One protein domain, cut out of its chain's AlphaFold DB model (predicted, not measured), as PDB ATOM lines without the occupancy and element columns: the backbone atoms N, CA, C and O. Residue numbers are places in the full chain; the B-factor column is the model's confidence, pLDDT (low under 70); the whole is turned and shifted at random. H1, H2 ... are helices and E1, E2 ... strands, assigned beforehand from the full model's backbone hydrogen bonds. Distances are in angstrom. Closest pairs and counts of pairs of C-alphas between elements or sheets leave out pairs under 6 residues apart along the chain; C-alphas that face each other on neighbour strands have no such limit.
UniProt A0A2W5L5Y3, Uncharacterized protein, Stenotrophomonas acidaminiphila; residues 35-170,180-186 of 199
ATOM      1  N   GLY A  35       4.715 -17.434 -55.571       97.19
ATOM      2  CA  GLY A  35       4.405 -18.420 -54.553       97.19
ATOM      3  C   GLY A  35       3.168 -18.085 -53.744       97.19
ATOM      4  O   GLY A  35       2.437 -17.147 -54.055       97.19
ATOM      5  N   TRP A  36       2.929 -18.889 -52.716       98.50
ATOM      6  CA  TRP A  36       1.832 -18.705 -51.775       98.50
ATOM      7  C   TRP A  36       2.082 -19.510 -50.497       98.50
ATOM      8  O   TRP A  36       2.915 -20.422 -50.481       98.50
ATOM      9  N   ILE A  37       1.355 -19.162 -49.435       98.44
ATOM     10  CA  ILE A  37       1.481 -19.772 -48.107       98.44
ATOM     11  C   ILE A  37       0.134 -20.387 -47.723       98.44
ATOM     12  O   ILE A  37      -0.923 -19.804 -47.972       98.44
ATOM     13  N   LEU A  38       0.151 -21.566 -47.109       98.12
ATOM     14  CA  LEU A  38      -1.002 -22.159 -46.450       98.12
ATOM     15  C   LEU A  38      -0.757 -22.179 -44.950       98.12
ATOM     16  O   LEU A  38       0.146 -22.873 -44.491       98.12
ATOM     17  N   VAL A  39      -1.598 -21.467 -44.209       97.00
ATOM     18  CA  VAL A  39      -1.573 -21.459 -42.746       97.00
ATOM     19  C   VAL A  39      -2.624 -22.440 -42.245       97.00
ATOM     20  O   VAL A  39      -3.800 -22.350 -42.624       97.00
ATOM     21  N   HIS A  40      -2.203 -23.416 -41.447       94.69
ATOM     22  CA  HIS A  40      -3.073 -24.503 -41.011       94.69
ATOM     23  C   HIS A  40      -3.932 -24.137 -39.799       94.69
ATOM     24  O   HIS A  40      -5.031 -24.681 -39.648       94.69
ATOM     25  N   HIS A  41      -3.471 -23.192 -38.981       92.62
ATOM     26  CA  HIS A  41      -4.165 -22.737 -37.787       92.62
ATOM     27  C   HIS A  41      -4.209 -21.211 -37.702       92.62
ATOM     28  O   HIS A  41      -3.244 -20.538 -38.047       92.62
ATOM     29  N   GLY A  42      -5.344 -20.679 -37.244       91.00
ATOM     30  CA  GLY A  42      -5.612 -19.243 -37.147       91.00
ATOM     31  C   GLY A  42      -6.735 -18.784 -38.076       91.00
ATOM     32  O   GLY A  42      -6.919 -19.270 -39.193       91.00
ATOM     33  N   SER A  43      -7.534 -17.839 -37.597       93.88
ATOM     34  CA  SER A  43      -8.568 -17.168 -38.371       93.88
ATOM     35  C   SER A  43      -7.950 -16.222 -39.408       93.88
ATOM     36  O   SER A  43      -6.826 -15.745 -39.247       93.88
ATOM     37  N   PRO A  44      -8.698 -15.849 -40.460       95.38
ATOM     38  CA  PRO A  44      -8.207 -14.902 -41.461       95.38
ATOM     39  C   PRO A  44      -7.762 -13.553 -40.874       95.38
ATOM     40  O   PRO A  44      -6.850 -12.930 -41.405       95.38
ATOM     41  N   HIS A  45      -8.382 -13.104 -39.778       94.50
ATOM     42  CA  HIS A  45      -7.992 -11.870 -39.093       94.50
ATOM     43  C   HIS A  45      -6.700 -12.022 -38.287       94.50
ATOM     44  O   HIS A  45      -5.910 -11.084 -38.239       94.50
ATOM     45  N   GLU A  46      -6.468 -13.184 -37.683       94.31
ATOM     46  CA  GLU A  46      -5.223 -13.479 -36.963       94.31
ATOM     47  C   GLU A  46      -4.052 -13.590 -37.943       94.31
ATOM     48  O   GLU A  46      -3.016 -12.968 -37.727       94.31
ATOM     49  N   VAL A  47      -4.257 -14.252 -39.087       95.94
ATOM     50  CA  VAL A  47      -3.273 -14.289 -40.181       95.94
ATOM     51  C   VAL A  47      -2.998 -12.884 -40.724       95.94
ATOM     52  O   VAL A  47      -1.843 -12.498 -40.877       95.94
ATOM     53  N   GLN A  48      -4.041 -12.080 -40.970       96.00
ATOM     54  CA  GLN A  48      -3.887 -10.686 -41.400       96.00
ATOM     55  C   GLN A  48      -3.055  -9.868 -40.407       96.00
ATOM     56  O   GLN A  48      -2.190  -9.093 -40.813       96.00
ATOM     57  N   LYS A  49      -3.333 -10.028 -39.110       93.38
ATOM     58  CA  LYS A  49      -2.624  -9.337 -38.038       93.38
ATOM     59  C   LYS A  49      -1.152  -9.755 -37.992       93.38
ATOM     60  O   LYS A  49      -0.305  -8.875 -37.971       93.38
ATOM     61  N   ALA A  50      -0.853 -11.052 -38.059       93.12
ATOM     62  CA  ALA A  50       0.522 -11.552 -38.053       93.12
ATOM     63  C   ALA A  50       1.337 -11.028 -39.251       93.12
ATOM     64  O   ALA A  50       2.489 -10.637 -39.090       93.12
ATOM     65  N   ILE A  51       0.729 -10.949 -40.441       94.69
ATOM     66  CA  ILE A  51       1.370 -10.361 -41.629       94.69
ATOM     67  C   ILE A  51       1.618  -8.857 -41.442       94.69
ATOM     68  O   ILE A  51       2.662  -8.354 -41.851       94.69
ATOM     69  N   ALA A  52       0.683  -8.129 -40.827       93.44
ATOM     70  CA  ALA A  52       0.880  -6.713 -40.520       93.44
ATOM     71  C   ALA A  52       1.998  -6.501 -39.483       93.44
ATOM     72  O   ALA A  52       2.800  -5.588 -39.633       93.44
ATOM     73  N   GLU A  53       2.097  -7.365 -38.470       91.44
ATOM     74  CA  GLU A  53       3.189  -7.333 -37.487       91.44
ATOM     75  C   GLU A  53       4.549  -7.617 -38.141       91.44
ATOM     76  O   GLU A  53       5.525  -6.943 -37.821       91.44
ATOM     77  N   TYR A  54       4.611  -8.542 -39.105       91.12
ATOM     78  CA  TYR A  54       5.811  -8.767 -39.918       91.12
ATOM     79  C   TYR A  54       6.235  -7.497 -40.684       91.12
ATOM     80  O   TYR A  54       7.396  -7.094 -40.610       91.12
ATOM     81  N   ASP A  55       5.286  -6.833 -41.359       89.94
ATOM     82  CA  ASP A  55       5.505  -5.592 -42.130       89.94
ATOM     83  C   ASP A  55       6.017  -4.423 -41.263       89.94
ATOM     84  O   ASP A  55       6.731  -3.536 -41.730       89.94
ATOM     85  N   GLU A  56       5.681  -4.407 -39.971       88.06
ATOM     86  CA  GLU A  56       6.128  -3.363 -39.041       88.06
ATOM     87  C   GLU A  56       7.583  -3.540 -38.575       88.06
ATOM     88  O   GLU A  56       8.224  -2.562 -38.166       88.06
ATOM     89  N   ILE A  57       8.120  -4.763 -38.629       83.38
ATOM     90  CA  ILE A  57       9.473  -5.086 -38.145       83.38
ATOM     91  C   ILE A  57      10.534  -4.715 -39.185       83.38
ATOM     92  O   ILE A  57      11.680  -4.408 -38.831       83.38
ATOM     93  N   THR A  58      10.172  -4.709 -40.465       70.81
ATOM     94  CA  THR A  58      11.113  -4.453 -41.547       70.81
ATOM     95  C   THR A  58      11.429  -2.961 -41.688       70.81
ATOM     96  O   THR A  58      10.658  -2.042 -41.371       70.81
ATOM     97  N   ARG A  59      12.662  -2.679 -42.112       74.12
ATOM     98  CA  ARG A  59      13.072  -1.340 -42.530       74.12
ATOM     99  C   ARG A  59      13.619  -1.436 -43.937       74.12
ATOM    100  O   ARG A  59      14.694  -1.982 -44.145       74.12
ATOM    101  N   GLU A  60      12.885  -0.847 -44.861       84.44
ATOM    102  CA  GLU A  60      13.093  -1.023 -46.286       84.44
ATOM    103  C   GLU A  60      14.088   0.020 -46.799       84.44
ATOM    104  O   GLU A  60      13.884   1.230 -46.640       84.44
ATOM    105  N   ILE A  61      15.181  -0.436 -47.412       86.38
ATOM    106  CA  ILE A  61      16.119   0.419 -48.146       86.38
ATOM    107  C   ILE A  61      15.527   0.758 -49.517       86.38
ATOM    108  O   ILE A  61      15.560   1.921 -49.920       86.38
ATOM    109  N   HIS A  62      14.947  -0.234 -50.200       89.62
ATOM    110  CA  HIS A  62      14.280  -0.120 -51.495       89.62
ATOM    111  C   HIS A  62      12.820  -0.599 -51.392       89.62
ATOM    112  O   HIS A  62      12.518  -1.738 -51.751       89.62
ATOM    113  N   PRO A  63      11.885   0.233 -50.904       92.44
ATOM    114  CA  PRO A  63      10.521  -0.200 -50.619       92.44
ATOM    115  C   PRO A  63       9.736  -0.527 -51.899       92.44
ATOM    116  O   PRO A  63       9.626   0.299 -52.808       92.44
ATOM    117  N   GLY A  64       9.129  -1.712 -51.930       93.50
ATOM    118  CA  GLY A  64       8.105  -2.124 -52.887       93.50
ATOM    119  C   GLY A  64       6.783  -2.407 -52.176       93.50
ATOM    120  O   GLY A  64       6.779  -2.910 -51.059       93.50
ATOM    121  N   VAL A  65       5.657  -2.077 -52.813       95.19
ATOM    122  CA  VAL A  65       4.316  -2.349 -52.269       95.19
ATOM    123  C   VAL A  65       3.734  -3.570 -52.964       95.19
ATOM    124  O   VAL A  65       3.611  -3.572 -54.189       95.19
ATOM    125  N   PHE A  66       3.337  -4.570 -52.182       96.94
ATOM    126  CA  PHE A  66       2.853  -5.856 -52.679       96.94
ATOM    127  C   PHE A  66       1.466  -6.165 -52.131       96.94
ATOM    128  O   PHE A  66       1.201  -5.954 -50.946       96.94
ATOM    129  N   ARG A  67       0.578  -6.675 -52.988       98.06
ATOM    130  CA  ARG A  67      -0.759  -7.112 -52.578       98.06
ATOM    131  C   ARG A  67      -0.714  -8.522 -52.008       98.06
ATOM    132  O   ARG A  67      -0.068  -9.406 -52.568       98.06
ATOM    133  N   ILE A  68      -1.492  -8.730 -50.954       98.50
ATOM    134  CA  ILE A  68      -1.757 -10.030 -50.341       98.50
ATOM    135  C   ILE A  68      -3.267 -10.254 -50.304       98.50
ATOM    136  O   ILE A  68      -4.036  -9.356 -49.941       98.50
ATOM    137  N   GLU A  69      -3.690 -11.462 -50.666       98.69
ATOM    138  CA  GLU A  69      -5.082 -11.901 -50.572       98.69
ATOM    139  C   GLU A  69      -5.199 -13.106 -49.631       98.69
ATOM    140  O   GLU A  69      -4.513 -14.112 -49.805       98.69
ATOM    141  N   LEU A  70      -6.086 -13.023 -48.638       98.62
ATOM    142  CA  LEU A  70      -6.383 -14.125 -47.726       98.62
ATOM    143  C   LEU A  70      -7.686 -14.797 -48.142       98.62
ATOM    144  O   LEU A  70      -8.756 -14.178 -48.147       98.62
ATOM    145  N   HIS A  71      -7.592 -16.086 -48.450       98.50
ATOM    146  CA  HIS A  71      -8.712 -16.934 -48.828       98.50
ATOM    147  C   HIS A  71      -8.970 -17.958 -47.713       98.50
ATOM    148  O   HIS A  71      -8.212 -18.925 -47.575       98.50
ATOM    149  N   PRO A  72     -10.033 -17.783 -46.909       97.81
ATOM    150  CA  PRO A  72     -10.421 -18.766 -45.905       97.81
ATOM    151  C   PRO A  72     -10.849 -20.073 -46.575       97.81
ATOM    152  O   PRO A  72     -11.620 -20.063 -47.538       97.81
ATOM    153  N   GLN A  73     -10.365 -21.197 -46.059       97.62
ATOM    154  CA  GLN A  73     -10.682 -22.535 -46.548       97.62
ATOM    155  C   GLN A  73     -11.796 -23.166 -45.704       97.62
ATOM    156  O   GLN A  73     -11.998 -22.829 -44.535       97.62
ATOM    157  N   ARG A  74     -12.541 -24.115 -46.283       94.38
ATOM    158  CA  ARG A  74     -13.675 -24.770 -45.596       94.38
ATOM    159  C   ARG A  74     -13.281 -25.564 -44.353       94.38
ATOM    160  O   ARG A  74     -14.131 -25.809 -43.504       94.38
ATOM    161  N   ASP A  75     -12.031 -25.995 -44.275       93.75
ATOM    162  CA  ASP A  75     -11.478 -26.770 -43.164       93.75
ATOM    163  C   ASP A  75     -10.799 -25.904 -42.096       93.75
ATOM    164  O   ASP A  75     -10.163 -26.441 -41.194       93.75
ATOM    165  N   GLY A  76     -10.962 -24.581 -42.169       92.94
ATOM    166  CA  GLY A  76     -10.427 -23.639 -41.187       92.94
ATOM    167  C   GLY A  76      -9.016 -23.142 -41.490       92.94
ATOM    168  O   GLY A  76      -8.567 -22.221 -40.818       92.94
ATOM    169  N   ARG A  77      -8.345 -23.683 -42.514       97.19
ATOM    170  CA  ARG A  77      -7.051 -23.171 -42.987       97.19
ATOM    171  C   ARG A  77      -7.219 -21.832 -43.708       97.19
ATOM    172  O   ARG A  77      -8.315 -21.488 -44.160       97.19
ATOM    173  N   VAL A  78      -6.125 -21.105 -43.903       98.19
ATOM    174  CA  VAL A  78      -6.107 -19.851 -44.670       98.19
ATOM    175  C   VAL A  78      -5.040 -19.934 -45.754       98.19
ATOM    176  O   VAL A  78      -3.865 -20.138 -45.464       98.19
ATOM    177  N   ALA A  79      -5.447 -19.775 -47.014       98.56
ATOM    178  CA  ALA A  79      -4.514 -19.635 -48.126       98.56
ATOM    179  C   ALA A  79      -4.159 -18.153 -48.306       98.56
ATOM    180  O   ALA A  79      -5.044 -17.319 -48.502       98.56
ATOM    181  N   VAL A  80      -2.870 -17.843 -48.236       98.56
ATOM    182  CA  VAL A  80      -2.287 -16.513 -48.421       98.56
ATOM    183  C   VAL A  80      -1.717 -16.451 -49.832       98.56
ATOM    184  O   VAL A  80      -0.688 -17.063 -50.126       98.56
ATOM    185  N   LEU A  81      -2.408 -15.748 -50.724       98.44
ATOM    186  CA  LEU A  81      -1.991 -15.580 -52.111       98.44
ATOM    187  C   LEU A  81      -1.234 -14.273 -52.309       98.44
ATOM    188  O   LEU A  81      -1.581 -13.238 -51.738       98.44
ATOM    189  N   LEU A  82      -0.220 -14.346 -53.168       98.00
ATOM    190  CA  LEU A  82       0.738 -13.280 -53.441       98.00
ATOM    191  C   LEU A  82       0.665 -12.922 -54.937       98.00
ATOM    192  O   LEU A  82       1.546 -13.309 -55.703       98.00
ATOM    193  N   PRO A  83      -0.404 -12.249 -55.407       97.44
ATOM    194  CA  PRO A  83      -0.644 -12.013 -56.836       97.44
ATOM    195  C   PRO A  83       0.455 -11.202 -57.539       97.44
ATOM    196  O   PRO A  83       0.601 -11.316 -58.755       97.44
ATOM    197  N   ASP A  84       1.210 -10.394 -56.796       97.31
ATOM    198  CA  ASP A  84       2.340  -9.617 -57.320       97.31
ATOM    199  C   ASP A  84       3.685 -10.361 -57.169       97.31
ATOM    200  O   ASP A  84       4.719  -9.893 -57.649       97.31
ATOM    201  N   GLY A  85       3.679 -11.533 -56.523       97.19
ATOM    202  CA  GLY A  85       4.865 -12.145 -55.931       97.19
ATOM    203  C   GLY A  85       5.398 -11.343 -54.739       97.19
ATOM    204  O   GLY A  85       4.838 -10.315 -54.367       97.19
ATOM    205  N   LEU A  86       6.491 -11.814 -54.141       96.31
ATOM    206  CA  LEU A  86       7.237 -11.110 -53.090       96.31
ATOM    207  C   LEU A  86       8.748 -11.243 -53.339       96.31
ATOM    208  O   LEU A  86       9.163 -12.122 -54.103       96.31
ATOM    209  N   PRO A  87       9.605 -10.430 -52.698       95.75
ATOM    210  CA  PRO A  87      11.010 -10.793 -52.553       95.75
ATOM    211  C   PRO A  87      11.129 -12.197 -51.950       95.75
ATOM    212  O   PRO A  87      10.409 -12.542 -51.013       95.75
ATOM    213  N   ALA A  88      12.016 -13.034 -52.495       95.25
ATOM    214  CA  ALA A  88      12.138 -14.419 -52.032       95.25
ATOM    215  C   ALA A  88      12.514 -14.498 -50.545       95.25
ATOM    216  O   ALA A  88      11.982 -15.333 -49.817       95.25
ATOM    217  N   TYR A  89      13.387 -13.586 -50.113       93.12
ATOM    218  CA  TYR A  89      13.752 -13.386 -48.716       93.12
ATOM    219  C   TYR A  89      12.512 -13.212 -47.828       93.12
ATOM    220  O   TYR A  89      12.351 -13.942 -46.851       93.12
ATOM    221  N   ASP A  90      11.614 -12.296 -48.196       94.31
ATOM    222  CA  ASP A  90      10.421 -11.993 -47.410       94.31
ATOM    223  C   ASP A  90       9.374 -13.096 -47.459       94.31
ATOM    224  O   ASP A  90       8.717 -13.343 -46.458       94.31
ATOM    225  N   LEU A  91       9.221 -13.803 -48.582       95.50
ATOM    226  CA  LEU A  91       8.281 -14.924 -48.656       95.50
ATOM    227  C   LEU A  91       8.661 -16.020 -47.652       95.50
ATOM    228  O   LEU A  91       7.809 -16.507 -46.909       95.50
ATOM    229  N   VAL A  92       9.944 -16.384 -47.593       94.62
ATOM    230  CA  VAL A  92      10.448 -17.388 -46.644       94.62
ATOM    231  C   VAL A  92      10.308 -16.890 -45.209       94.62
ATOM    232  O   VAL A  92       9.771 -17.604 -44.365       94.62
ATOM    233  N   ASN A  93      10.747 -15.662 -44.934       93.12
ATOM    234  CA  ASN A  93      10.689 -15.080 -43.596       93.12
ATOM    235  C   ASN A  93       9.252 -14.920 -43.087       93.12
ATOM    236  O   ASN A  93       8.965 -15.285 -41.952       93.12
ATOM    237  N   MET A  94       8.331 -14.465 -43.936       94.06
ATOM    238  CA  MET A  94       6.905 -14.393 -43.620       94.06
ATOM    239  C   MET A  94       6.315 -15.782 -43.368       94.06
ATOM    240  O   MET A  94       5.463 -15.932 -42.499       94.06
ATOM    241  N   THR A  95       6.774 -16.809 -44.088       94.81
ATOM    242  CA  THR A  95       6.346 -18.190 -43.821       94.81
ATOM    243  C   THR A  95       6.822 -18.655 -42.450       94.81
ATOM    244  O   THR A  95       6.016 -19.182 -41.695       94.81
ATOM    245  N   GLY A  96       8.089 -18.413 -42.102       91.75
ATOM    246  CA  GLY A  96       8.612 -18.713 -40.766       91.75
ATOM    247  C   GLY A  96       7.894 -17.933 -39.658       91.75
ATOM    248  O   GLY A  96       7.560 -18.496 -38.623       91.75
ATOM    249  N   TRP A  97       7.565 -16.662 -39.900       90.56
ATOM    250  CA  TRP A  97       6.775 -15.833 -38.982       90.56
ATOM    251  C   TRP A  97       5.366 -16.396 -38.748       90.56
ATOM    252  O   TRP A  97       4.879 -16.440 -37.619       90.56
ATOM    253  N   LEU A  98       4.723 -16.884 -39.811       92.06
ATOM    254  CA  LEU A  98       3.423 -17.560 -39.757       92.06
ATOM    255  C   LEU A  98       3.503 -19.006 -39.238       92.06
ATOM    256  O   LEU A  98       2.467 -19.660 -39.137       92.06
ATOM    257  N   ASP A  99       4.698 -19.495 -38.906       86.25
ATOM    258  CA  ASP A  99       4.939 -20.794 -38.277       86.25
ATOM    259  C   ASP A  99       5.322 -20.686 -36.787       86.25
ATOM    260  O   ASP A  99       5.757 -21.649 -36.158       86.25
ATOM    261  N   THR A 100       5.159 -19.506 -36.188       71.50
ATOM    262  CA  THR A 100       5.504 -19.286 -34.778       71.50
ATOM    263  C   THR A 100       4.806 -20.317 -33.865       71.50
ATOM    264  O   THR A 100       3.667 -20.695 -34.144       71.50
ATOM    265  N   PRO A 101       5.440 -20.799 -32.771       64.06
ATOM    266  CA  PRO A 101       4.833 -21.798 -31.897       64.06
ATOM    267  C   PRO A 101       3.417 -21.411 -31.428       64.06
ATOM    268  O   PRO A 101       3.167 -20.239 -31.138       64.06
ATOM    269  N   PRO A 102       2.505 -22.389 -31.249       59.31
ATOM    270  CA  PRO A 102       1.090 -22.149 -30.923       59.31
ATOM    271  C   PRO A 102       0.855 -21.439 -29.579       59.31
ATOM    272  O   PRO A 102      -0.277 -21.104 -29.239       59.31
ATOM    273  N   GLU A 103       1.907 -21.264 -28.780       59.59
ATOM    274  CA  GLU A 103       1.879 -20.599 -27.479       59.59
ATOM    275  C   GLU A 103       2.110 -19.077 -27.584       59.59
ATOM    276  O   GLU A 103       1.835 -18.366 -26.617       59.59
ATOM    277  N   GLU A 104       2.587 -18.573 -28.731       58.94
ATOM    278  CA  GLU A 104       3.025 -17.177 -28.898       58.94
ATOM    279  C   GLU A 104       2.155 -16.346 -29.866       58.94
ATOM    280  O   GLU A 104       2.042 -15.136 -29.663       58.94
ATOM    281  N   ILE A 105       1.495 -16.954 -30.868       58.47
ATOM    282  CA  ILE A 105       0.617 -16.257 -31.836       58.47
ATOM    283  C   ILE A 105      -0.615 -17.115 -32.173       58.47
ATOM    284  O   ILE A 105      -0.557 -18.343 -32.186       58.47
ATOM    285  N   ASP A 106      -1.734 -16.464 -32.494       73.25
ATOM    286  CA  ASP A 106      -2.989 -17.117 -32.888       73.25
ATOM    287  C   ASP A 106      -2.936 -17.814 -34.278       73.25
ATOM    288  O   ASP A 106      -3.862 -18.546 -34.632       73.25
ATOM    289  N   ALA A 107      -1.872 -17.612 -35.074       81.62
ATOM    290  CA  ALA A 107      -1.660 -18.233 -36.387       81.62
ATOM    291  C   ALA A 107      -0.324 -18.997 -36.441       81.62
ATOM    292  O   ALA A 107       0.708 -18.422 -36.103       81.62
ATOM    293  N   TYR A 108      -0.353 -20.271 -36.852       87.31
ATOM    294  CA  TYR A 108       0.810 -21.173 -36.840       87.31
ATOM    295  C   TYR A 108       0.657 -22.352 -37.827       87.31
ATOM    296  O   TYR A 108      -0.423 -22.548 -38.402       87.31
ATOM    297  N   ASP A 109       1.715 -23.168 -37.973       90.00
ATOM    298  CA  ASP A 109       1.813 -24.309 -38.906       90.00
ATOM    299  C   ASP A 109       1.641 -23.845 -40.360       90.00
ATOM    300  O   ASP A 109       0.597 -24.035 -40.999       90.00
ATOM    301  N   ALA A 110       2.666 -23.150 -40.859       94.50
ATOM    302  CA  ALA A 110       2.666 -22.555 -42.189       94.50
ATOM    303  C   ALA A 110       3.594 -23.298 -43.153       94.50
ATOM    304  O   ALA A 110       4.784 -23.493 -42.914       94.50
ATOM    305  N   ASN A 111       3.038 -23.643 -44.313       96.69
ATOM    306  CA  ASN A 111       3.774 -24.235 -45.424       96.69
ATOM    307  C   ASN A 111       3.741 -23.285 -46.616       96.69
ATOM    308  O   ASN A 111       2.714 -22.658 -46.877       96.69
ATOM    309  N   ALA A 112       4.828 -23.218 -47.380       97.81
ATOM    310  CA  ALA A 112       4.886 -22.366 -48.562       97.81
ATOM    311  C   ALA A 112       5.275 -23.132 -49.817       97.81
ATOM    312  O   ALA A 112       6.014 -24.112 -49.779       97.81
ATOM    313  N   TRP A 113       4.818 -22.631 -50.957       98.38
ATOM    314  CA  TRP A 113       5.305 -23.045 -52.263       98.38
ATOM    315  C   TRP A 113       5.892 -21.831 -52.948       98.38
ATOM    316  O   TRP A 113       5.184 -20.862 -53.200       98.38
ATOM    317  N   ILE A 114       7.188 -21.891 -53.235       97.75
ATOM    318  CA  ILE A 114       7.969 -20.779 -53.775       97.75
ATOM    319  C   ILE A 114       8.631 -21.192 -55.088       97.75
ATOM    320  O   ILE A 114       9.085 -22.326 -55.249       97.75
ATOM    321  N   VAL A 115       8.705 -20.262 -56.032       97.88
ATOM    322  CA  VAL A 115       9.446 -20.394 -57.285       97.88
ATOM    323  C   VAL A 115      10.642 -19.451 -57.242       97.88
ATOM    324  O   VAL A 115      10.472 -18.234 -57.148       97.88
ATOM    325  N   SER A 116      11.854 -20.003 -57.340       96.75
ATOM    326  CA  SER A 116      13.085 -19.210 -57.426       96.75
ATOM    327  C   SER A 116      12.983 -18.227 -58.601       96.75
ATOM    328  O   SER A 116      12.799 -18.675 -59.739       96.75
ATOM    329  N   PRO A 117      13.118 -16.908 -58.366       96.31
ATOM    330  CA  PRO A 117      12.997 -15.910 -59.427       96.31
ATOM    331  C   PRO A 117      14.120 -16.028 -60.468       96.31
ATOM    332  O   PRO A 117      13.930 -15.656 -61.621       96.31
ATOM    333  N   THR A 118      15.278 -16.582 -60.093       95.06
ATOM    334  CA  THR A 118      16.426 -16.740 -60.998       95.06
ATOM    335  C   THR A 118      16.389 -18.044 -61.788       95.06
ATOM    336  O   THR A 118      16.718 -18.055 -62.971       95.06
ATOM    337  N   THR A 119      16.028 -19.158 -61.147       95.31
ATOM    338  CA  THR A 119      16.143 -20.490 -61.772       95.31
ATOM    339  C   THR A 119      14.812 -21.056 -62.252       95.31
ATOM    340  O   THR A 119      14.804 -21.998 -63.040       95.31
ATOM    341  N   GLY A 120      13.686 -20.520 -61.772       96.38
ATOM    342  CA  GLY A 120      12.359 -21.097 -61.986       96.38
ATOM    343  C   GLY A 120      12.112 -22.390 -61.200       96.38
ATOM    344  O   GLY A 120      11.054 -23.000 -61.352       96.38
ATOM    345  N   THR A 121      13.062 -22.821 -60.364       96.62
ATOM    346  CA  THR A 121      12.920 -24.038 -59.555       96.62
ATOM    347  C   THR A 121      11.827 -23.837 -58.517       96.62
ATOM    348  O   THR A 121      11.809 -22.825 -57.814       96.62
ATOM    349  N   LYS A 122      10.918 -24.808 -58.419       97.56
ATOM    350  CA  LYS A 122       9.804 -24.784 -57.475       97.56
ATOM    351  C   LYS A 122      10.134 -25.613 -56.243       97.56
ATOM    352  O   LYS A 122      10.470 -26.792 -56.359       97.56
ATOM    353  N   TYR A 123       9.961 -25.011 -55.077       97.94
ATOM    354  CA  TYR A 123      10.175 -25.641 -53.786       97.94
ATOM    355  C   TYR A 123       8.868 -25.674 -53.001       97.94
ATOM    356  O   TYR A 123       8.092 -24.720 -53.043       97.94
ATOM    357  N   SER A 124       8.631 -26.765 -52.279       98.19
ATOM    358  CA  SER A 124       7.713 -26.764 -51.139       98.19
ATOM    359  C   SER A 124       8.540 -26.585 -49.877       98.19
ATOM    360  O   SER A 124       9.489 -27.349 -49.684       98.19
ATOM    361  N   LEU A 125       8.188 -25.618 -49.045       97.25
ATOM    362  CA  LEU A 125       8.877 -25.287 -47.810       97.25
ATOM    363  C   LEU A 125       8.030 -25.693 -46.612       97.25
ATOM    364  O   LEU A 125       6.833 -25.405 -46.574       97.25
ATOM    365  N   ILE A 126       8.684 -26.331 -45.651       95.12
ATOM    366  CA  ILE A 126       8.124 -26.690 -44.354       95.12
ATOM    367  C   ILE A 126       9.069 -26.249 -43.235       95.12
ATOM    368  O   ILE A 126      10.274 -26.124 -43.473       95.12
ATOM    369  N   PRO A 127       8.577 -26.082 -42.009       89.81
ATOM    370  CA  PRO A 127       9.423 -25.825 -40.850       89.81
ATOM    371  C   PRO A 127      10.352 -26.994 -40.512       89.81
ATOM    372  O   PRO A 127       9.980 -28.167 -40.635       89.81
ATOM    373  N   GLU A 128      11.558 -26.705 -40.013       90.25
ATOM    374  CA  GLU A 128      12.407 -27.731 -39.404       90.25
ATOM    375  C   GLU A 128      12.024 -27.962 -37.935       90.25
ATOM    376  O   GLU A 128      12.645 -27.427 -37.023       90.25
ATOM    377  N   VAL A 129      11.050 -28.840 -37.684       83.19
ATOM    378  CA  VAL A 129      10.536 -29.142 -36.326       83.19
ATOM    379  C   VAL A 129      11.623 -29.616 -35.343       83.19
ATOM    380  O   VAL A 129      11.495 -29.462 -34.130       83.19
ATOM    381  N   ALA A 130      12.707 -30.217 -35.843       82.06
ATOM    382  CA  ALA A 130      13.821 -30.663 -35.004       82.06
ATOM    383  C   ALA A 130      14.673 -29.502 -34.458       82.06
ATOM    384  O   ALA A 130      15.434 -29.700 -33.508       82.06
ATOM    385  N   ASN A 131      14.567 -28.315 -35.056       80.00
ATOM    386  CA  ASN A 131      15.295 -27.137 -34.640       80.00
ATOM    387  C   ASN A 131      14.462 -26.313 -33.655       80.00
ATOM    388  O   ASN A 131      13.516 -25.622 -34.019       80.00
ATOM    389  N   THR A 132      14.858 -26.353 -32.385       74.38
ATOM    390  CA  THR A 132      14.145 -25.679 -31.294       74.38
ATOM    391  C   THR A 132      14.171 -24.156 -31.372       74.38
ATOM    392  O   THR A 132      13.431 -23.516 -30.636       74.38
ATOM    393  N   TRP A 133      15.047 -23.570 -32.192       78.06
ATOM    394  CA  TRP A 133      15.094 -22.118 -32.376       78.06
ATOM    395  C   TRP A 133      14.050 -21.612 -33.373       78.06
ATOM    396  O   TRP A 133      13.810 -20.411 -33.409       78.06
ATOM    397  N   GLY A 134      13.420 -22.503 -34.153       79.19
ATOM    398  CA  GLY A 134      12.420 -22.118 -35.155       79.19
ATOM    399  C   GLY A 134      12.992 -21.275 -36.297       79.19
ATOM    400  O   GLY A 134      12.246 -20.706 -37.080       79.19
ATOM    401  N   ASP A 135      14.318 -21.198 -36.412       86.75
ATOM    402  CA  ASP A 135      15.028 -20.298 -37.319       86.75
ATOM    403  C   ASP A 135      15.449 -21.006 -38.621       86.75
ATOM    404  O   ASP A 135      16.413 -20.639 -39.297       86.75
ATOM    405  N   THR A 136      14.749 -22.084 -38.988       92.00
ATOM    406  CA  THR A 136      15.091 -22.888 -40.164       92.00
ATOM    407  C   THR A 136      13.874 -23.493 -40.855       92.00
ATOM    408  O   THR A 136      13.005 -24.097 -40.227       92.00
ATOM    409  N   MET A 137      13.880 -23.418 -42.186       94.56
ATOM    410  CA  MET A 137      12.949 -24.122 -43.064       94.56
ATOM    411  C   MET A 137      13.660 -25.195 -43.894       94.56
ATOM    412  O   MET A 137      14.832 -25.070 -44.257       94.56
ATOM    413  N   LEU A 138      12.928 -26.243 -44.251       96.62
ATOM    414  CA  LEU A 138      13.352 -27.299 -45.161       96.62
ATOM    415  C   LEU A 138      12.574 -27.200 -46.469       96.62
ATOM    416  O   LEU A 138      11.359 -27.026 -46.462       96.62
ATOM    417  N   GLY A 139      13.266 -27.359 -47.594       97.38
ATOM    418  CA  GLY A 139      12.671 -27.330 -48.923       97.38
ATOM    419  C   GLY A 139      12.907 -28.620 -49.699       97.38
ATOM    420  O   GLY A 139      14.002 -29.176 -49.666       97.38
ATOM    421  N   GLY A 140      11.898 -29.079 -50.433       97.50
ATOM    422  CA  GLY A 140      12.023 -30.159 -51.420       97.50
ATOM    423  C   GLY A 140      11.631 -29.679 -52.816       97.50
ATOM    424  O   GLY A 140      10.791 -28.786 -52.923       97.50
ATOM    425  N   THR A 141      12.194 -30.269 -53.878       97.12
ATOM    426  CA  THR A 141      11.764 -30.054 -55.280       97.12
ATOM    427  C   THR A 141      11.166 -31.318 -55.897       97.12
ATOM    428  O   THR A 141      11.374 -32.431 -55.402       97.12
ATOM    429  N   LEU A 142      10.435 -31.174 -57.010       93.12
ATOM    430  CA  LEU A 142       9.891 -32.314 -57.764       93.12
ATOM    431  C   LEU A 142      10.994 -33.231 -58.317       93.12
ATOM    432  O   LEU A 142      10.807 -34.443 -58.408       93.12
ATOM    433  N   GLU A 143      12.149 -32.657 -58.645       92.81
ATOM    434  CA  GLU A 143      13.337 -33.342 -59.159       92.81
ATOM    435  C   GLU A 143      14.115 -34.075 -58.053       92.81
ATOM    436  O   GLU A 143      15.035 -34.839 -58.345       92.81
ATOM    437  N   GLY A 144      13.724 -33.887 -56.788       93.06
ATOM    438  CA  GLY A 144      14.281 -34.588 -55.636       93.06
ATOM    439  C   GLY A 144      15.433 -33.871 -54.937       93.06
ATOM    440  O   GLY A 144      16.033 -34.470 -54.045       93.06
ATOM    441  N   ALA A 145      15.726 -32.617 -55.294       95.06
ATOM    442  CA  ALA A 145      16.667 -31.800 -54.534       95.06
ATOM    443  C   ALA A 145      16.080 -31.460 -53.157       95.06
ATOM    444  O   ALA A 145      14.862 -31.329 -53.000       95.06
ATOM    445  N   SER A 146      16.944 -31.352 -52.149       97.75
ATOM    446  CA  SER A 146      16.569 -31.020 -50.772       97.75
ATOM    447  C   SER A 146      17.448 -29.886 -50.268       97.75
ATOM    448  O   SER A 146      18.669 -29.951 -50.384       97.75
ATOM    449  N   ILE A 147      16.821 -28.848 -49.727       97.25
ATOM    450  CA  ILE A 147      17.500 -27.649 -49.241       97.25
ATOM    451  C   ILE A 147      17.135 -27.366 -47.787       97.25
ATOM    452  O   ILE A 147      16.066 -27.749 -47.312       97.25
ATOM    453  N   ARG A 148      18.023 -26.659 -47.099       96.38
ATOM    454  CA  ARG A 148      17.781 -26.016 -45.814       96.38
ATOM    455  C   ARG A 148      17.954 -24.512 -45.979       96.38
ATOM    456  O   ARG A 148      18.906 -24.076 -46.629       96.38
ATOM    457  N   ILE A 149      17.053 -23.754 -45.371       95.50
ATOM    458  CA  ILE A 149      17.018 -22.297 -45.419       95.50
ATOM    459  C   ILE A 149      17.095 -21.769 -43.991       95.50
ATOM    460  O   ILE A 149      16.266 -22.145 -43.169       95.50
ATOM    461  N   GLN A 150      18.078 -20.926 -43.700       92.94
ATOM    462  CA  GLN A 150      18.221 -20.268 -42.396       92.94
ATOM    463  C   GLN A 150      17.480 -18.933 -42.423       92.94
ATOM    464  O   GLN A 150      17.654 -18.170 -43.373       92.94
ATOM    465  N   ILE A 151      16.650 -18.666 -41.418       90.44
ATOM    466  CA  ILE A 151      15.954 -17.389 -41.241       90.44
ATOM    467  C   ILE A 151      16.479 -16.697 -39.964       90.44
ATOM    468  O   ILE A 151      16.786 -17.387 -39.003       90.44
ATOM    469  N   PRO A 152      16.569 -15.359 -39.918       87.00
ATOM    470  CA  PRO A 152      16.099 -14.453 -40.946       87.00
ATOM    471  C   PRO A 152      17.033 -14.297 -42.144       87.00
ATOM    472  O   PRO A 152      16.610 -13.731 -43.137       87.00
ATOM    473  N   GLU A 153      18.261 -14.820 -42.114       85.75
ATOM    474  CA  GLU A 153      19.315 -14.503 -43.092       85.75
ATOM    475  C   GLU A 153      18.967 -14.850 -44.551       85.75
ATOM    476  O   GLU A 153      19.481 -14.224 -45.481       85.75
ATOM    477  N   GLY A 154      18.096 -15.835 -44.771       84.62
ATOM    478  CA  GLY A 154      17.679 -16.301 -46.092       84.62
ATOM    479  C   GLY A 154      18.732 -17.145 -46.818       84.62
ATOM    480  O   GLY A 154      18.597 -17.375 -48.019       84.62
ATOM    481  N   SER A 155      19.778 -17.600 -46.121       91.44
ATOM    482  CA  SER A 155      20.837 -18.452 -46.684       91.44
ATOM    483  C   SER A 155      20.267 -19.807 -47.094       91.44
ATOM    484  O   SER A 155      19.561 -20.434 -46.302       91.44
ATOM    485  N   VAL A 156      20.595 -20.287 -48.297       95.06
ATOM    486  CA  VAL A 156      20.039 -21.537 -48.842       95.06
ATOM    487  C   VAL A 156      21.162 -22.528 -49.101       95.06
ATOM    488  O   VAL A 156      22.066 -22.266 -49.886       95.06
ATOM    489  N   SER A 157      21.080 -23.709 -48.495       95.62
ATOM    490  CA  SER A 157      22.085 -24.771 -48.636       95.62
ATOM    491  C   SER A 157      21.445 -26.086 -49.063       95.62
ATOM    492  O   SER A 157      20.326 -26.394 -48.661       95.62
ATOM    493  N   GLU A 158      22.140 -26.880 -49.875       96.06
ATOM    494  CA  GLU A 158      21.714 -28.250 -50.174       96.06
ATOM    495  C   GLU A 158      21.991 -29.162 -48.972       96.06
ATOM    496  O   GLU A 158      23.013 -29.033 -48.294       96.06
ATOM    497  N   ILE A 159      21.088 -30.109 -48.713       95.94
ATOM    498  CA  ILE A 159      21.238 -31.089 -47.635       95.94
ATOM    499  C   ILE A 159      21.131 -32.525 -48.163       95.94
ATOM    500  O   ILE A 159      20.334 -32.808 -49.055       95.94
ATOM    501  N   PRO A 160      21.893 -33.476 -47.588       93.50
ATOM    502  CA  PRO A 160      21.862 -34.874 -48.023       93.50
ATOM    503  C   PRO A 160      20.598 -35.611 -47.561       93.50
ATOM    504  O   PRO A 160      20.265 -36.676 -48.085       93.50
ATOM    505  N   GLN A 161      19.909 -35.085 -46.545       93.88
ATOM    506  CA  GLN A 161      18.650 -35.638 -46.075       93.88
ATOM    507  C   GLN A 161      17.547 -35.317 -47.078       93.88
ATOM    508  O   GLN A 161      17.307 -34.159 -47.403       93.88
ATOM    509  N   ARG A 162      16.829 -36.353 -47.513       94.69
ATOM    510  CA  ARG A 162      15.701 -36.189 -48.425       94.69
ATOM    511  C   ARG A 162      14.537 -35.481 -47.731       94.69
ATOM    512  O   ARG A 162      13.966 -36.020 -46.783       94.69
ATOM    513  N   VAL A 163      14.135 -34.350 -48.292       96.31
ATOM    514  CA  VAL A 163      12.901 -33.627 -47.979       96.31
ATOM    515  C   VAL A 163      11.940 -33.831 -49.154       96.31
ATOM    516  O   VAL A 163      12.277 -33.488 -50.289       96.31
ATOM    517  N   PRO A 164      10.774 -34.467 -48.951       95.25
ATOM    518  CA  PRO A 164       9.835 -34.690 -50.040       95.25
ATOM    519  C   PRO A 164       9.203 -33.371 -50.488       95.25
ATOM    520  O   PRO A 164       8.834 -32.543 -49.661       95.25
ATOM    521  N   TYR A 165       9.000 -33.220 -51.796       97.00
ATOM    522  CA  TYR A 165       8.131 -32.168 -52.309       97.00
ATOM    523  C   TYR A 165       6.686 -32.416 -51.869       97.00
ATOM    524  O   TYR A 165       6.104 -33.461 -52.185       97.00
ATOM    525  N   LEU A 166       6.096 -31.450 -51.174       96.69
ATOM    526  CA  LEU A 166       4.673 -31.439 -50.871       96.69
ATOM    527  C   LEU A 166       3.911 -30.940 -52.091       96.69
ATOM    528  O   LEU A 166       4.155 -29.841 -52.584       96.69
ATOM    529  N   GLN A 167       2.966 -31.741 -52.573       96.62
ATOM    530  CA  GLN A 167       2.079 -31.303 -53.646       96.62
ATOM    531  C   GLN A 167       1.226 -30.127 -53.175       96.62
ATOM    532  O   GLN A 167       0.677 -30.166 -52.074       96.62
ATOM    533  N   GLU A 168       1.090 -29.114 -54.031       96.12
ATOM    534  CA  GLU A 168       0.189 -27.992 -53.778       96.12
ATOM    535  C   GLU A 168      -1.240 -28.511 -53.605       96.12
ATOM    536  O   GLU A 168      -1.781 -29.152 -54.519       96.12
ATOM    537  N   PRO A 169      -1.875 -28.277 -52.445       95.69
ATOM    538  CA  PRO A 169      -3.252 -28.669 -52.271       95.69
ATOM    539  C   PRO A 169      -4.143 -27.769 -53.126       95.69
ATOM    540  O   PRO A 169      -3.827 -26.622 -53.437       95.69
ATOM    541  N   ARG A 170      -5.307 -28.298 -53.498       96.50
ATOM    542  CA  ARG A 170      -6.353 -27.469 -54.094       96.50
ATOM    543  C   ARG A 170      -6.884 -26.515 -53.031       96.50
ATOM    544  O   ARG A 170      -7.199 -26.963 -51.930       96.50
ATOM    545  N   MET A 180      -4.937  -6.951 -48.332       97.75
ATOM    546  CA  MET A 180      -4.029  -6.019 -47.677       97.75
ATOM    547  C   MET A 180      -2.815  -5.759 -48.563       97.75
ATOM    548  O   MET A 180      -2.577  -6.482 -49.529       97.75
ATOM    549  N   ASN A 181      -2.062  -4.720 -48.220       96.69
ATOM    550  CA  ASN A 181      -0.771  -4.443 -48.826       96.69
ATOM    551  C   ASN A 181       0.302  -4.504 -47.746       96.69
ATOM    552  O   ASN A 181       0.033  -4.115 -46.612       96.69
ATOM    553  N   VAL A 182       1.494  -4.927 -48.143       95.44
ATOM    554  CA  VAL A 182       2.720  -4.863 -47.340       95.44
ATOM    555  C   VAL A 182       3.776  -4.067 -48.100       95.44
ATOM    556  O   VAL A 182       3.731  -3.992 -49.336       95.44
ATOM    557  N   THR A 183       4.693  -3.438 -47.375       94.94
ATOM    558  CA  THR A 183       5.826  -2.689 -47.918       94.94
ATOM    559  C   THR A 183       7.119  -3.420 -47.582       94.94
ATOM    560  O   THR A 183       7.608  -3.336 -46.466       94.94
ATOM    561  N   LEU A 184       7.699  -4.103 -48.566       93.44
ATOM    562  CA  LEU A 184       8.864  -4.970 -48.369       93.44
ATOM    563  C   LEU A 184      10.101  -4.411 -49.071       93.44
ATOM    564  O   LEU A 184       9.989  -3.629 -50.021       93.44
ATOM    565  N   ASP A 185      11.285  -4.820 -48.619       92.44
ATOM    566  CA  ASP A 185      12.539  -4.387 -49.225       92.44
ATOM    567  C   ASP A 185      12.832  -5.185 -50.503       92.44
ATOM    568  O   ASP A 185      12.899  -6.410 -50.515       92.44
ATOM    569  N   THR A 186      13.028  -4.477 -51.607       94.19
ATOM    570  CA  THR A 186      13.361  -5.056 -52.917       94.19
ATOM    571  C   THR A 186      14.861  -5.071 -53.193       94.19
ATOM    572  O   THR A 186      15.272  -5.432 -54.293       94.19
TER     573      THR A 186
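What this domain is: This is residues 35 to 170 and 180 to 186 of the 199 residues of an uncharacterized protein of Stenotrophomonas acidaminiphila (UniProt A0A2W5L5Y3). One nine-stranded antiparallel sheet curls like part of a barrel round helix H2, which fills its hollow. The second helix, H1, covers the same face toward the E2 and E9 end; this makes two layers, helices on one face of a sheet. The printed part has 143 residues, with named elements in the order E1 H1 E2 E3 H2 E4 E5 E6 E7 E8 E9, a mixed class of helices and strands. Across the sheet the order is E8, E7, E6, E5, E4, E1, E3, E2, E9. The whole is compact, with a radius of gyration of the C-alphas of 14.3 A, and rounded, spanning 38 by 37 by 30 A.

How they stand to each other: E1, residues 35 to 41, is the antiparallel neighbour of E3, residues 78 to 81, with N 80 and O 37 at 2.8 A. H1, residues 44 to 57, is on the sheet at a height of 5.7 A, only just over E3 with 3 C-alphas, and runs slantwise to it at 48 degrees on the local plane. E2, residues 63 to 72, forms a hairpin with E3 through 69 to 72, N 71 and O 79 at 2.8 A, and pairs with E9, residues 180 to 185, through 63 to 68, N 64 and O 184 at 2.8 A. H2, residues 88 to 97, touches residues 50 to 54 of H1 alone, opposite ways at a steep tilt of 59 degrees; the closest C-alphas, those of Tyr 54 and Met 94, are 6.8 A apart. E4, residues 108 to 115, comes closest to H2 at the C-alphas of Ala 110 and Thr 95, 5.9 A, and pairs with E1, N 38 and O 111 at 2.8 A. E1, H1, E2 with E3 between the strands, and E3, H2, E4 with E1 between, are split strand-helix-strand units, the two strands running the same way but not neighbours; both crossovers are right-handed. E4, E5, residues 122 to 127, E6, residues 136 to 141, E7, residues 146 to 150, and E8, residues 155 to 158, form a meander, each strand the antiparallel neighbour of the one before. Its pairs include N 125 and O 112 at 2.7 A, N 138 and O 126 at 2.8 A, N 139 and O 147 at 2.8 A, and N 148 and O 157 at 2.8 A. In H1 and H2 every O i to N i+4 pair is within hydrogen-bond range.

Where its parts are: E1 starts at C-alpha 35, (4.405, -18.420, -54.553), and is 19.3 A long. H1 measures 20.5 A, E2 28.4 A, H2 14.2 A and E4 22.2 A. E9 ends at C-alpha 185, (12.539, -4.387, -49.225).

The domain as a whole: The C-alphas farthest apart are those of Ile 61 and Arg 74, 39.1 A. Residues 171 to 179 are not printed; C-alphas 170 and 180 are 22.5 A apart across the cut. Of the links printed whole, none is long. Mean pLDDT of the printed part is 92.0; residues 101 to 105 are under 70.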